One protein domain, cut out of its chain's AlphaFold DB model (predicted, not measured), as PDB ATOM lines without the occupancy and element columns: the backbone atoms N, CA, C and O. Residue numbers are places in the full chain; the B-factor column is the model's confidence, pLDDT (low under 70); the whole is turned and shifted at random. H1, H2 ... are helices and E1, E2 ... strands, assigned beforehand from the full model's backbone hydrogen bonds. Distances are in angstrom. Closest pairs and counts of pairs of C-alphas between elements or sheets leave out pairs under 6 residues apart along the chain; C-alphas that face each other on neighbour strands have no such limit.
ATOM      1  N   MET A 222     224.716 345.395 455.008       77.06
ATOM      2  CA  MET A 222     224.214 344.025 455.123       77.06
ATOM      3  C   MET A 222     222.692 344.072 455.305       77.06
ATOM      4  O   MET A 222     222.209 344.892 456.085       77.06
ATOM      5  N   ALA A 223     221.945 343.165 454.670       83.81
ATOM      6  CA  ALA A 223     220.499 343.052 454.878       83.81
ATOM      7  C   ALA A 223     220.145 342.840 456.374       83.81
ATOM      8  O   ALA A 223     220.894 342.156 457.088       83.81
ATOM      9  N   PRO A 224     219.037 343.418 456.877       89.88
ATOM     10  CA  PRO A 224     218.583 343.185 458.246       89.88
ATOM     11  C   PRO A 224     218.146 341.726 458.436       89.88
ATOM     12  O   PRO A 224     217.486 341.135 457.589       89.88
ATOM     13  N   THR A 225     218.532 341.137 459.567       89.75
ATOM     14  CA  THR A 225     218.205 339.751 459.956       89.75
ATOM     15  C   THR A 225     216.842 339.653 460.644       89.75
ATOM     16  O   THR A 225     216.184 338.619 460.592       89.75
ATOM     17  N   SER A 226     216.419 340.728 461.307       92.00
ATOM     18  CA  SER A 226     215.146 340.851 462.020       92.00
ATOM     19  C   SER A 226     214.832 342.339 462.210       92.00
ATOM     20  O   SER A 226     215.749 343.164 462.190       92.00
ATOM     21  N   GLY A 227     213.562 342.689 462.400       92.69
ATOM     22  CA  GLY A 227     213.133 344.054 462.696       92.69
ATOM     23  C   GLY A 227     211.997 344.074 463.716       92.69
ATOM     24  O   GLY A 227     211.223 343.122 463.792       92.69
ATOM     25  N   THR A 228     211.912 345.135 464.516       94.88
ATOM     26  CA  THR A 228     210.849 345.313 465.518       94.88
ATOM     27  C   THR A 228     210.553 346.796 465.743       94.88
ATOM     28  O   THR A 228     211.452 347.631 465.633       94.88
ATOM     29  N   PHE A 229     209.298 347.138 466.026       94.94
ATOM     30  CA  PHE A 229     208.878 348.523 466.233       94.94
ATOM     31  C   PHE A 229     209.183 348.977 467.666       94.94
ATOM     32  O   PHE A 229     208.917 348.263 468.632       94.94
ATOM     33  N   LEU A 230     209.739 350.179 467.794       94.25
ATOM     34  CA  LEU A 230     209.985 350.883 469.047       94.25
ATOM     35  C   LEU A 230     209.038 352.088 469.076       94.25
ATOM     36  O   LEU A 230     209.383 353.163 468.587       94.25
ATOM     37  N   ALA A 231     207.830 351.882 469.614       87.06
ATOM     38  CA  ALA A 231     206.678 352.768 469.396       87.06
ATOM     39  C   ALA A 231     206.320 352.885 467.879       87.06
ATOM     40  O   ALA A 231     206.981 352.255 467.046       87.06
ATOM     41  N   PRO A 232     205.283 353.638 467.455       86.06
ATOM     42  CA  PRO A 232     204.881 353.670 466.041       86.06
ATOM     43  C   PRO A 232     205.827 354.489 465.141       86.06
ATOM     44  O   PRO A 232     205.670 354.483 463.922       86.06
ATOM     45  N   HIS A 233     206.811 355.186 465.720       89.81
ATOM     46  CA  HIS A 233     207.680 356.145 465.025       89.81
ATOM     47  C   HIS A 233     209.058 355.598 464.631       89.81
ATOM     48  O   HIS A 233     209.726 356.201 463.788       89.81
ATOM     49  N   TYR A 234     209.503 354.477 465.206       93.12
ATOM     50  CA  TYR A 234     210.856 353.955 464.996       93.12
ATOM     51  C   TYR A 234     210.852 352.450 464.719       93.12
ATOM     52  O   TYR A 234     210.231 351.668 465.437       93.12
ATOM     53  N   LEU A 235     211.608 352.028 463.708       93.88
ATOM     54  CA  LEU A 235     211.861 350.626 463.389       93.88
ATOM     55  C   LEU A 235     213.308 350.276 463.752       93.88
ATOM     56  O   LEU A 235     214.254 350.814 463.176       93.88
ATOM     57  N   LEU A 236     213.491 349.366 464.706       95.56
ATOM     58  CA  LEU A 236     214.795 348.803 465.050       95.56
ATOM     59  C   LEU A 236     215.143 347.675 464.076       95.56
ATOM     60  O   LEU A 236     214.345 346.760 463.874       95.56
ATOM     61  N   LEU A 237     216.346 347.722 463.506       94.88
ATOM     62  CA  LEU A 237     216.847 346.801 462.488       94.88
ATOM     63  C   LEU A 237     218.072 346.040 463.014       94.88
ATOM     64  O   LEU A 237     219.115 346.613 463.338       94.88
ATOM     65  N   CYS A 238     217.933 344.720 463.128       95.44
ATOM     66  CA  CYS A 238     218.956 343.827 463.663       95.44
ATOM     67  C   CYS A 238     219.930 343.410 462.559       95.44
ATOM     68  O   CYS A 238     219.514 342.817 461.563       95.44
ATOM     69  N   HIS A 239     221.227 343.642 462.753       93.00
ATOM     70  CA  HIS A 239     222.269 343.270 461.797       93.00
ATOM     71  C   HIS A 239     223.359 342.406 462.442       93.00
ATOM     72  O   HIS A 239     223.691 342.523 463.624       93.00
ATOM     73  N   GLY A 240     224.051 341.617 461.613       94.25
ATOM     74  CA  GLY A 240     225.254 340.881 462.023       94.25
ATOM     75  C   GLY A 240     226.405 341.763 462.542       94.25
ATOM     76  O   GLY A 240     227.332 341.241 463.156       94.25
ATOM     77  N   GLN A 241     226.338 343.085 462.341       93.81
ATOM     78  CA  GLN A 241     227.327 344.071 462.803       93.81
ATOM     79  C   GLN A 241     226.807 345.029 463.888       93.81
ATOM     80  O   GLN A 241     227.608 345.785 464.452       93.81
ATOM     81  N   GLY A 242     225.500 345.052 464.166       95.19
ATOM     82  CA  GLY A 242     224.908 346.091 465.001       95.19
ATOM     83  C   GLY A 242     223.394 346.014 465.180       95.19
ATOM     84  O   GLY A 242     222.735 345.079 464.730       95.19
ATOM     85  N   LEU A 243     222.871 347.037 465.846       95.81
ATOM     86  CA  LEU A 243     221.460 347.392 465.907       95.81
ATOM     87  C   LEU A 243     221.370 348.815 465.359       95.81
ATOM     88  O   LEU A 243     221.953 349.728 465.946       95.81
ATOM     89  N   ASP A 244     220.682 348.992 464.241       94.88
ATOM     90  CA  ASP A 244     220.479 350.294 463.606       94.88
ATOM     91  C   ASP A 244     218.981 350.675 463.764       94.88
ATOM     92  O   ASP A 244     218.142 349.810 464.022       94.88
ATOM     93  N   VAL A 245     218.630 351.962 463.705       94.38
ATOM     94  CA  VAL A 245     217.259 352.479 463.888       94.38
ATOM     95  C   VAL A 245     216.842 353.335 462.697       94.38
ATOM     96  O   VAL A 245     217.593 354.198 462.248       94.38
ATOM     97  N   LEU A 246     215.638 353.106 462.186       92.12
ATOM     98  CA  LEU A 246     215.039 353.861 461.092       92.12
ATOM     99  C   LEU A 246     213.835 354.658 461.627       92.12
ATOM    100  O   LEU A 246     212.891 354.032 462.119       92.12
ATOM    101  N   PRO A 247     213.823 356.002 461.558       91.56
ATOM    102  CA  PRO A 247     212.607 356.768 461.807       91.56
ATOM    103  C   PRO A 247     211.605 356.552 460.666       91.56
ATOM    104  O   PRO A 247     211.964 356.555 459.489       91.56
ATOM    105  N   LEU A 248     210.341 356.372 461.036       87.12
ATOM    106  CA  LEU A 248     209.216 356.136 460.127       87.12
ATOM    107  C   LEU A 248     208.418 357.413 459.828       87.12
ATOM    108  O   LEU A 248     207.547 357.408 458.961       87.12
ATOM    109  N   ASN A 249     208.717 358.501 460.543       83.44
ATOM    110  CA  ASN A 249     208.135 359.819 460.316       83.44
ATOM    111  C   ASN A 249     208.433 360.282 458.878       83.44
ATOM    112  O   ASN A 249     209.539 360.086 458.381       83.44
ATOM    113  N   ALA A 250     207.451 360.892 458.212       62.34
ATOM    114  CA  ALA A 250     207.601 361.344 456.832       62.34
ATOM    115  C   ALA A 250     208.322 362.711 456.749       62.34
ATOM    116  O   ALA A 250     207.985 363.599 457.534       62.34
ATOM    117  N   PRO A 251     209.246 362.921 455.788       68.19
ATOM    118  CA  PRO A 251     209.803 361.925 454.869       68.19
ATOM    119  C   PRO A 251     210.751 360.945 455.599       68.19
ATOM    120  O   PRO A 251     211.577 361.398 456.392       68.19
ATOM    121  N   PRO A 252     210.683 359.622 455.333       64.50
ATOM    122  CA  PRO A 252     211.559 358.651 455.992       64.50
ATOM    123  C   PRO A 252     213.037 358.960 455.742       64.50
ATOM    124  O   PRO A 252     213.422 359.290 454.618       64.50
ATOM    125  N   ALA A 253     213.875 358.817 456.773       69.06
ATOM    126  CA  ALA A 253     215.301 359.112 456.650       69.06
ATOM    127  C   ALA A 253     215.960 358.239 455.558       69.06
ATOM    128  O   ALA A 253     215.732 357.025 455.527       69.06
ATOM    129  N   PRO A 254     216.820 358.809 454.690       70.69
ATOM    130  CA  PRO A 254     217.377 358.106 453.528       70.69
ATOM    131  C   PRO A 254     218.366 356.985 453.888       70.69
ATOM    132  O   PRO A 254     218.777 356.219 453.016       70.69
ATOM    133  N   GLN A 255     218.773 356.887 455.157       83.88
ATOM    134  CA  GLN A 255     219.586 355.802 455.696       83.88
ATOM    135  C   GLN A 255     219.243 355.597 457.186       83.88
ATOM    136  O   GLN A 255     219.041 356.586 457.891       83.88
ATOM    137  N   PRO A 256     219.193 354.352 457.701       90.19
ATOM    138  CA  PRO A 256     219.032 354.103 459.132       90.19
ATOM    139  C   PRO A 256     220.253 354.573 459.934       90.19
ATOM    140  O   PRO A 256     221.405 354.467 459.503       90.19
ATOM    141  N   TYR A 257     220.008 355.029 461.157       92.19
ATOM    142  CA  TYR A 257     221.032 355.518 462.069       92.19
ATOM    143  C   TYR A 257     221.531 354.404 462.987       92.19
ATOM    144  O   TYR A 257     220.767 353.733 463.673       92.19
ATOM    145  N   ALA A 258     222.842 354.202 463.047       93.62
ATOM    146  CA  ALA A 258     223.412 353.121 463.843       93.62
ATOM    147  C   ALA A 258     223.366 353.379 465.353       93.62
ATOM    148  O   ALA A 258     224.092 354.251 465.832       93.62
ATOM    149  N   LEU A 259     222.592 352.590 466.100       95.19
ATOM    150  CA  LEU A 259     222.437 352.717 467.551       95.19
ATOM    151  C   LEU A 259     223.535 351.953 468.309       95.19
ATOM    152  O   LEU A 259     224.162 352.485 469.222       95.19
ATOM    153  N   VAL A 260     223.816 350.711 467.901       95.19
ATOM    154  CA  VAL A 260     224.859 349.850 468.484       95.19
ATOM    155  C   VAL A 260     225.696 349.244 467.364       95.19
ATOM    156  O   VAL A 260     225.156 348.674 466.425       95.19
ATOM    157  N   ARG A 261     227.027 349.298 467.466       94.00
ATOM    158  CA  ARG A 261     227.955 348.693 466.490       94.00
ATOM    159  C   ARG A 261     228.881 347.669 467.153       94.00
ATOM    160  O   ARG A 261     229.122 347.722 468.356       94.00
ATOM    161  N   ARG A 262     229.438 346.757 466.344       93.88
ATOM    162  CA  ARG A 262     230.344 345.647 466.731       93.88
ATOM    163  C   ARG A 262     229.693 344.529 467.564       93.88
ATOM    164  O   ARG A 262     230.401 343.679 468.103       93.88
ATOM    165  N   VAL A 263     228.365 344.496 467.647       95.00
ATOM    166  CA  VAL A 263     227.592 343.443 468.322       95.00
ATOM    167  C   VAL A 263     226.586 342.891 467.322       95.00
ATOM    168  O   VAL A 263     225.772 343.641 466.810       95.00
ATOM    169  N   SER A 264     226.641 341.591 467.039       94.94
ATOM    170  CA  SER A 264     225.693 340.924 466.145       94.94
ATOM    171  C   SER A 264     224.340 340.745 466.838       94.94
ATOM    172  O   SER A 264     224.267 339.979 467.799       94.94
ATOM    173  N   PHE A 265     223.282 341.404 466.370       96.69
ATOM    174  CA  PHE A 265     221.917 341.178 466.853       96.69
ATOM    175  C   PHE A 265     221.201 340.212 465.907       96.69
ATOM    176  O   PHE A 265     221.152 340.453 464.702       96.69
ATOM    177  N   LYS A 266     220.663 339.110 466.443       95.75
ATOM    178  CA  LYS A 266     219.880 338.133 465.662       95.75
ATOM    179  C   LYS A 266     218.386 338.440 465.686       95.75
ATOM    180  O   LYS A 266     217.717 338.320 464.669       95.75
ATOM    181  N   SER A 267     217.878 338.805 466.858       96.50
ATOM    182  CA  SER A 267     216.469 339.087 467.115       96.50
ATOM    183  C   SER A 267     216.358 340.041 468.300       96.50
ATOM    184  O   SER A 267     217.172 339.973 469.230       96.50
ATOM    185  N   VAL A 268     215.363 340.923 468.256       96.88
ATOM    186  CA  VAL A 268     215.006 341.855 469.325       96.88
ATOM    187  C   VAL A 268     213.487 341.857 469.476       96.88
ATOM    188  O   VAL A 268     212.765 341.829 468.482       96.88
ATOM    189  N   ILE A 269     213.015 341.881 470.721       97.31
ATOM    190  CA  ILE A 269     211.605 341.909 471.106       97.31
ATOM    191  C   ILE A 269     211.411 343.090 472.060       97.31
ATOM    192  O   ILE A 269     212.078 343.172 473.094       97.31
ATOM    193  N   VAL A 270     210.498 343.998 471.723       97.31
ATOM    194  CA  VAL A 270     210.076 345.097 472.601       97.31
ATOM    195  C   VAL A 270     208.890 344.633 473.448       97.31
ATOM    196  O   VAL A 270     207.941 344.053 472.928       97.31
ATOM    197  N   MET A 271     208.944 344.877 474.758       97.00
ATOM    198  CA  MET A 271     207.862 344.601 475.705       97.00
ATOM    199  C   MET A 271     207.475 345.904 476.407       97.00
ATOM    200  O   MET A 271     207.927 346.189 477.518       97.00
ATOM    201  N   GLU A 272     206.658 346.715 475.736       94.44
ATOM    202  CA  GLU A 272     206.286 348.062 476.191       94.44
ATOM    203  C   GLU A 272     205.556 348.044 477.546       94.44
ATOM    204  O   GLU A 272     205.996 348.713 478.477       94.44
ATOM    205  N   GLU A 273     204.602 347.123 477.726       96.00
ATOM    206  CA  GLU A 273     203.903 346.785 478.991       96.00
ATOM    207  C   GLU A 273     204.814 346.329 480.158       96.00
ATOM    208  O   GLU A 273     204.356 345.964 481.250       96.00
ATOM    209  N   ARG A 274     206.123 346.242 479.915       97.12
ATOM    210  CA  ARG A 274     207.153 345.871 480.893       97.12
ATOM    211  C   ARG A 274     208.324 346.853 480.929       97.12
ATOM    212  O   ARG A 274     209.237 346.633 481.718       97.12
ATOM    213  N   GLY A 275     208.321 347.902 480.101       97.44
ATOM    214  CA  GLY A 275     209.414 348.873 480.019       97.44
ATOM    215  C   GLY A 275     210.768 348.255 479.649       97.44
ATOM    216  O   GLY A 275     211.804 348.783 480.052       97.44
ATOM    217  N   VAL A 276     210.793 347.134 478.911       98.12
ATOM    218  CA  VAL A 276     212.042 346.436 478.549       98.12
ATOM    219  C   VAL A 276     212.117 346.029 477.080       98.12
ATOM    220  O   VAL A 276     211.119 345.736 476.424       98.12
ATOM    221  N   LEU A 277     213.351 345.956 476.589       98.00
ATOM    222  CA  LEU A 277     213.727 345.400 475.298       98.00
ATOM    223  C   LEU A 277     214.616 344.174 475.530       98.00
ATOM    224  O   LEU A 277     215.642 344.256 476.209       98.00
ATOM    225  N   VAL A 278     214.232 343.034 474.958       98.00
ATOM    226  CA  VAL A 278     214.958 341.761 475.057       98.00
ATOM    227  C   VAL A 278     215.649 341.475 473.726       98.00
ATOM    228  O   VAL A 278     215.014 341.491 472.677       98.00
ATOM    229  N   ALA A 279     216.954 341.210 473.752       97.56
ATOM    230  CA  ALA A 279     217.779 341.041 472.559       97.56
ATOM    231  C   ALA A 279     218.605 339.749 472.607       97.56
ATOM    232  O   ALA A 279     219.305 339.496 473.587       97.56
ATOM    233  N   ILE A 280     218.595 338.969 471.526       97.56
ATOM    234  CA  ILE A 280     219.491 337.819 471.331       97.56
ATOM    235  C   ILE A 280     220.723 338.314 470.566       97.56
ATOM    236  O   ILE A 280     220.639 338.626 469.372       97.56
ATOM    237  N   ALA A 281     221.859 338.431 471.264       96.75
ATOM    238  CA  ALA A 281     223.001 339.204 470.778       96.75
ATOM    239  C   ALA A 281     224.390 338.579 471.041       96.75
ATOM    240  O   ALA A 281     224.645 337.870 472.018       96.75
ATOM    241  N   GLY A 282     225.341 338.929 470.173       94.12
ATOM    242  CA  GLY A 282     226.728 338.458 470.192       94.12
ATOM    243  C   GLY A 282     226.920 337.043 469.625       94.12
ATOM    244  O   GLY A 282     225.984 336.385 469.191       94.12
ATOM    245  N   ARG A 283     228.168 336.550 469.645       92.12
ATOM    246  CA  ARG A 283     228.571 335.263 469.026       92.12
ATOM    247  C   ARG A 283     228.120 333.991 469.766       92.12
ATOM    248  O   ARG A 283     228.457 332.895 469.332       92.12
ATOM    249  N   ARG A 284     227.464 334.127 470.920       95.50
ATOM    250  CA  ARG A 284     226.986 333.013 471.764       95.50
ATOM    251  C   ARG A 284     225.475 333.082 472.004       95.50
ATOM    252  O   ARG A 284     225.002 332.478 472.956       95.50
ATOM    253  N   ASP A 285     224.764 333.866 471.192       94.56
ATOM    254  CA  ASP A 285     223.311 334.061 471.268       94.56
ATOM    255  C   ASP A 285     222.837 334.425 472.684       94.56
ATOM    256  O   ASP A 285     221.834 333.936 473.194       94.56
ATOM    257  N   GLY A 286     223.616 335.290 473.343       96.75
ATOM    258  CA  GLY A 286     223.365 335.694 474.715       96.75
ATOM    259  C   GLY A 286     222.155 336.613 474.778       96.75
ATOM    260  O   GLY A 286     222.161 337.681 474.162       96.75
ATOM    261  N   VAL A 287     221.148 336.210 475.549       97.62
ATOM    262  CA  VAL A 287     220.002 337.062 475.871       97.62
ATOM    263  C   VAL A 287     220.484 338.252 476.699       97.62
ATOM    264  O   VAL A 287     221.219 338.096 477.675       97.62
ATOM    265  N   ARG A 288     220.072 339.449 476.294       97.06
ATOM    266  CA  ARG A 288     220.300 340.716 476.988       97.06
ATOM    267  C   ARG A 288     218.964 341.397 477.216       97.06
ATOM    268  O   ARG A 288     218.097 341.333 476.350       97.06
ATOM    269  N   VAL A 289     218.827 342.068 478.351       97.81
ATOM    270  CA  VAL A 289     217.668 342.905 478.668       97.81
ATOM    271  C   VAL A 289     218.161 344.337 478.822       97.81
ATOM    272  O   VAL A 289     219.179 344.569 479.473       97.81
ATOM    273  N   TYR A 290     217.456 345.267 478.193       98.12
ATOM    274  CA  TYR A 290     217.706 346.706 478.218       98.12
ATOM    275  C   TYR A 290     216.440 347.414 478.714       98.12
ATOM    276  O   TYR A 290     215.337 346.967 478.397       98.12
ATOM    277  N   ALA A 291     216.574 348.509 479.464       98.06
ATOM    278  CA  ALA A 291     215.420 349.333 479.822       98.06
ATOM    279  C   ALA A 291     214.937 350.123 478.594       98.06
ATOM    280  O   ALA A 291     215.745 350.679 477.848       98.06
ATOM    281  N   LEU A 292     213.625 350.185 478.371       97.06
ATOM    282  CA  LEU A 292     213.057 350.803 477.169       97.06
ATOM    283  C   LEU A 292     213.360 352.307 477.110       97.06
ATOM    284  O   LEU A 292     213.805 352.796 476.077       97.06
ATOM    285  N   GLU A 293     213.266 353.007 478.242       97.31
ATOM    286  CA  GLU A 293     213.676 354.410 478.406       97.31
ATOM    287  C   GLU A 293     215.181 354.658 478.217       97.31
ATOM    288  O   GLU A 293     215.579 355.795 477.979       97.31
ATOM    289  N   GLU A 294     216.054 353.653 478.316       97.31
ATOM    290  CA  GLU A 294     217.462 353.803 477.906       97.31
ATOM    291  C   GLU A 294     217.605 353.698 476.387       97.31
ATOM    292  O   GLU A 294     218.349 354.470 475.786       97.31
ATOM    293  N   VAL A 295     216.858 352.788 475.755       96.88
ATOM    294  CA  VAL A 295     216.848 352.619 474.295       96.88
ATOM    295  C   VAL A 295     216.228 353.838 473.606       96.88
ATOM    296  O   VAL A 295     216.813 354.330 472.648       96.88
ATOM    297  N   ARG A 296     215.104 354.363 474.112       95.81
ATOM    298  CA  ARG A 296     214.434 355.580 473.612       95.81
ATOM    299  C   ARG A 296     215.370 356.788 473.621       95.81
ATOM    300  O   ARG A 296     215.717 357.285 472.553       95.81
ATOM    301  N   ARG A 297     215.924 357.137 474.789       96.50
ATOM    302  CA  ARG A 297     216.908 358.230 474.921       96.50
ATOM    303  C   ARG A 297     218.159 358.025 474.071       96.50
ATOM    304  O   ARG A 297     218.720 358.992 473.568       96.50
ATOM    305  N   ALA A 298     218.610 356.782 473.887       96.06
ATOM    306  CA  ALA A 298     219.729 356.492 472.994       96.06
ATOM    307  C   ALA A 298     219.365 356.681 471.509       96.06
ATOM    308  O   ALA A 298     220.226 357.108 470.746       96.06
ATOM    309  N   VAL A 299     218.124 356.394 471.098       95.50
ATOM    310  CA  VAL A 299     217.605 356.648 469.742       95.50
ATOM    311  C   VAL A 299     217.435 358.148 469.493       95.50
ATOM    312  O   VAL A 299     217.949 358.641 468.493       95.50
ATOM    313  N   GLU A 300     216.808 358.873 470.420       94.19
ATOM    314  CA  GLU A 300     216.639 360.336 470.398       94.19
ATOM    315  C   GLU A 300     217.997 361.045 470.267       94.19
ATOM    316  O   GLU A 300     218.264 361.711 469.270       94.19
ATOM    317  N   TRP A 301     218.934 360.772 471.181       95.81
ATOM    318  CA  TRP A 301     220.296 361.315 471.124       95.81
ATOM    319  C   TRP A 301     221.039 360.955 469.827       95.81
ATOM    320  O   TRP A 301     221.890 361.707 469.340       95.81
ATOM    321  N   ARG A 302     220.738 359.787 469.240       94.19
ATOM    322  CA  ARG A 302     221.346 359.357 467.979       94.19
ATOM    323  C   ARG A 302     220.785 360.121 466.782       94.19
ATOM    324  O   ARG A 302     221.578 360.433 465.893       94.19
ATOM    325  N   LEU A 303     219.485 360.424 466.788       91.56
ATOM    326  CA  LEU A 303     218.805 361.303 465.833       91.56
ATOM    327  C   LEU A 303     219.354 362.730 465.931       91.56
ATOM    328  O   LEU A 303     219.813 363.257 464.920       91.56
ATOM    329  N   ASP A 304     219.429 363.303 467.135       93.19
ATOM    330  CA  ASP A 304     219.957 364.656 467.372       93.19
ATOM    331  C   ASP A 304     221.374 364.836 466.811       93.19
ATOM    332  O   ASP A 304     221.697 365.859 466.203       93.19
ATOM    333  N   LEU A 305     222.242 363.829 466.978       93.44
ATOM    334  CA  LEU A 305     223.602 363.854 466.434       93.44
ATOM    335  C   LEU A 305     223.664 363.800 464.904       93.44
ATOM    336  O   LEU A 305     224.617 364.330 464.326       93.44
ATOM    337  N   GLU A 306     222.715 363.138 464.244       89.44
ATOM    338  CA  GLU A 306     222.666 363.071 462.780       89.44
ATOM    339  C   GLU A 306     221.995 364.318 462.203       89.44
ATOM    340  O   GLU A 306     222.563 364.917 461.296       89.44
ATOM    341  N   LEU A 307     220.915 364.814 462.814       89.31
ATOM    342  CA  LEU A 307     220.301 366.106 462.486       89.31
ATOM    343  C   LEU A 307     221.308 367.261 462.641       89.31
ATOM    344  O   LEU A 307     221.438 368.114 461.764       89.31
ATOM    345  N   LYS A 308     222.103 367.257 463.719       93.06
ATOM    346  CA  LYS A 308     223.179 368.237 463.930       93.06
ATOM    347  C   LYS A 308     224.311 368.096 462.910       93.06
ATOM    348  O   LYS A 308     224.872 369.110 462.496       93.06
ATOM    349  N   ARG A 309     224.644 366.871 462.477       92.00
ATOM    350  CA  ARG A 309     225.617 366.633 461.394       92.00
ATOM    351  C   ARG A 309     225.077 367.099 460.044       92.00
ATOM    352  O   ARG A 309     225.838 367.659 459.265       92.00
ATOM    353  N   GLU A 310     223.796 366.890 459.772       87.19
ATOM    354  CA  GLU A 310     223.130 367.315 458.543       87.19
ATOM    355  C   GLU A 310     223.046 368.843 458.461       87.19
ATOM    356  O   GLU A 310     223.465 369.420 457.460       87.19
ATOM    357  N   ALA A 311     222.664 369.520 459.548       90.50
ATOM    358  CA  ALA A 311     222.718 370.980 459.644       90.50
ATOM    359  C   ALA A 311     224.152 371.528 459.468       90.50
ATOM    360  O   ALA A 311     224.371 372.521 458.770       90.50
ATOM    361  N   GLU A 312     225.160 370.868 460.049       91.31
ATOM    362  CA  GLU A 312     226.572 371.224 459.854       91.31
ATOM    363  C   GLU A 312     227.031 370.992 458.398       91.31
ATOM    364  O   GLU A 312     227.743 371.822 457.825       91.31
ATOM    365  N   ALA A 313     226.593 369.901 457.763       90.31
ATOM    366  CA  ALA A 313     226.865 369.598 456.361       90.31
ATOM    367  C   ALA A 313     226.185 370.601 455.415       90.31
ATOM    368  O   ALA A 313     226.826 371.061 454.471       90.31
ATOM    369  N   ALA A 314     224.949 371.014 455.705       88.44
ATOM    370  CA  ALA A 314     224.219 372.046 454.970       88.44
ATOM    371  C   ALA A 314     224.876 373.432 455.099       88.44
ATOM    372  O   ALA A 314     224.933 374.189 454.128       88.44
ATOM    373  N   ARG A 315     225.454 373.764 456.265       90.94
ATOM    374  CA  ARG A 315     226.306 374.960 456.402       90.94
ATOM    375  C   ARG A 315     227.587 374.837 455.572       90.94
ATOM    376  O   ARG A 315     227.949 375.796 454.893       90.94
ATOM    377  N   ARG A 316     228.243 373.668 455.566       88.81
ATOM    378  CA  ARG A 316     229.457 373.428 454.759       88.81
ATOM    379  C   ARG A 316     229.212 373.389 453.252       88.81
ATOM    380  O   ARG A 316     230.121 373.757 452.517       88.81
ATOM    381  N   SER A 317     228.052 372.939 452.774       85.88
ATOM    382  CA  SER A 317     227.733 372.961 451.340       85.88
ATOM    383  C   SER A 317     227.490 374.392 450.862       85.88
ATOM    384  O   SER A 317     228.089 374.797 449.871       85.88
ATOM    385  N   ARG A 318     226.740 375.198 451.630       81.25
ATOM    386  CA  ARG A 318     226.579 376.643 451.384       81.25
ATOM    387  C   ARG A 318     227.918 377.392 451.426       81.25
ATOM    388  O   ARG A 318     228.198 378.184 450.535       81.25
TER     389      ARG A 318
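This is residues 222 to 318 of the 596 residues of an uncharacterized protein of Thanatephorus cucumeris (strain AG1-IB / isolate 7/3/14) (UniProt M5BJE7). Two small twisted antiparallel sheets, E1 to E4 and E5 to E7, are partly face to face as a loose, wedge-like sandwich, and one long helix, H1, leaves the last strand and crosses the four-stranded sheet. The first part of H1 packs over E3 and E4, while its residues 307 to 318 stick out as a free arm that adds to the length. The printed part has 97 residues with seven named strands and then one named helix, in the orders E1 - E2 - E3 - E4 and E5 - E6 - E7, class mixed. It is compact, with a radius of gyration of the C-alphas of 14.2 A, and spans 48 by 29 by 19 A.

E1, residues 226 to 230, begins at C-alpha 226 at (215.146, 340.851, 462.020). E2, residues 234 to 239, measures 16.0 A, E3, residues 242 to 247, 16.6 A, and E4 is residues 257 to 261. E5, residues 265 to 271, measures 17.0 A, E6, residues 276 to 281, 15.3 A, and E7, residues 286 to 291, 16.6 A. H1, residues 292 to 318, measures 38.9 A and ends at C-alpha 318 at (226.579, 376.643, 451.384).

E1 to E4 form a meander, each strand the antiparallel neighbour of the one before, in a strongly twisted sheet. N 230 and O 234 are 2.8 A apart in the hairpin E1 and E2, N 237 and O 244 2.8 A in E2 and E3, and N 245 and O 257 2.8 A in E3 and E4. E5 to E7 form a second meander, with N 269 and O 278 at 2.8 A and N 279 and O 288 at 2.8 A. Between the sheets, whose best planes are 45 degrees apart, the closest C-alphas of E2 and E5 are those of Cys 238 and Phe 265, 5.1 A. H1 is on one face of the sheet E1 to E4, making two layers, at a height over the sheet of 9.1 A. It lies over E3 and E4, only just not over E2, on which 2 of its C-alphas fall, and runs across the strands, at 71 degrees to E3 on the local plane. The closest C-alphas of E4 and H1 are those of Leu 259 and Val 299, 6.6 A. Every O i to N i+4 pair in H1 is within hydrogen-bond range.

The C-alphas of Arg 284 and Arg 318, the two farthest apart, are 48.2 A from each other. The printed part has no cut and no long link. Its mean pLDDT is 92.0, and residues 250 to 253 are under 70.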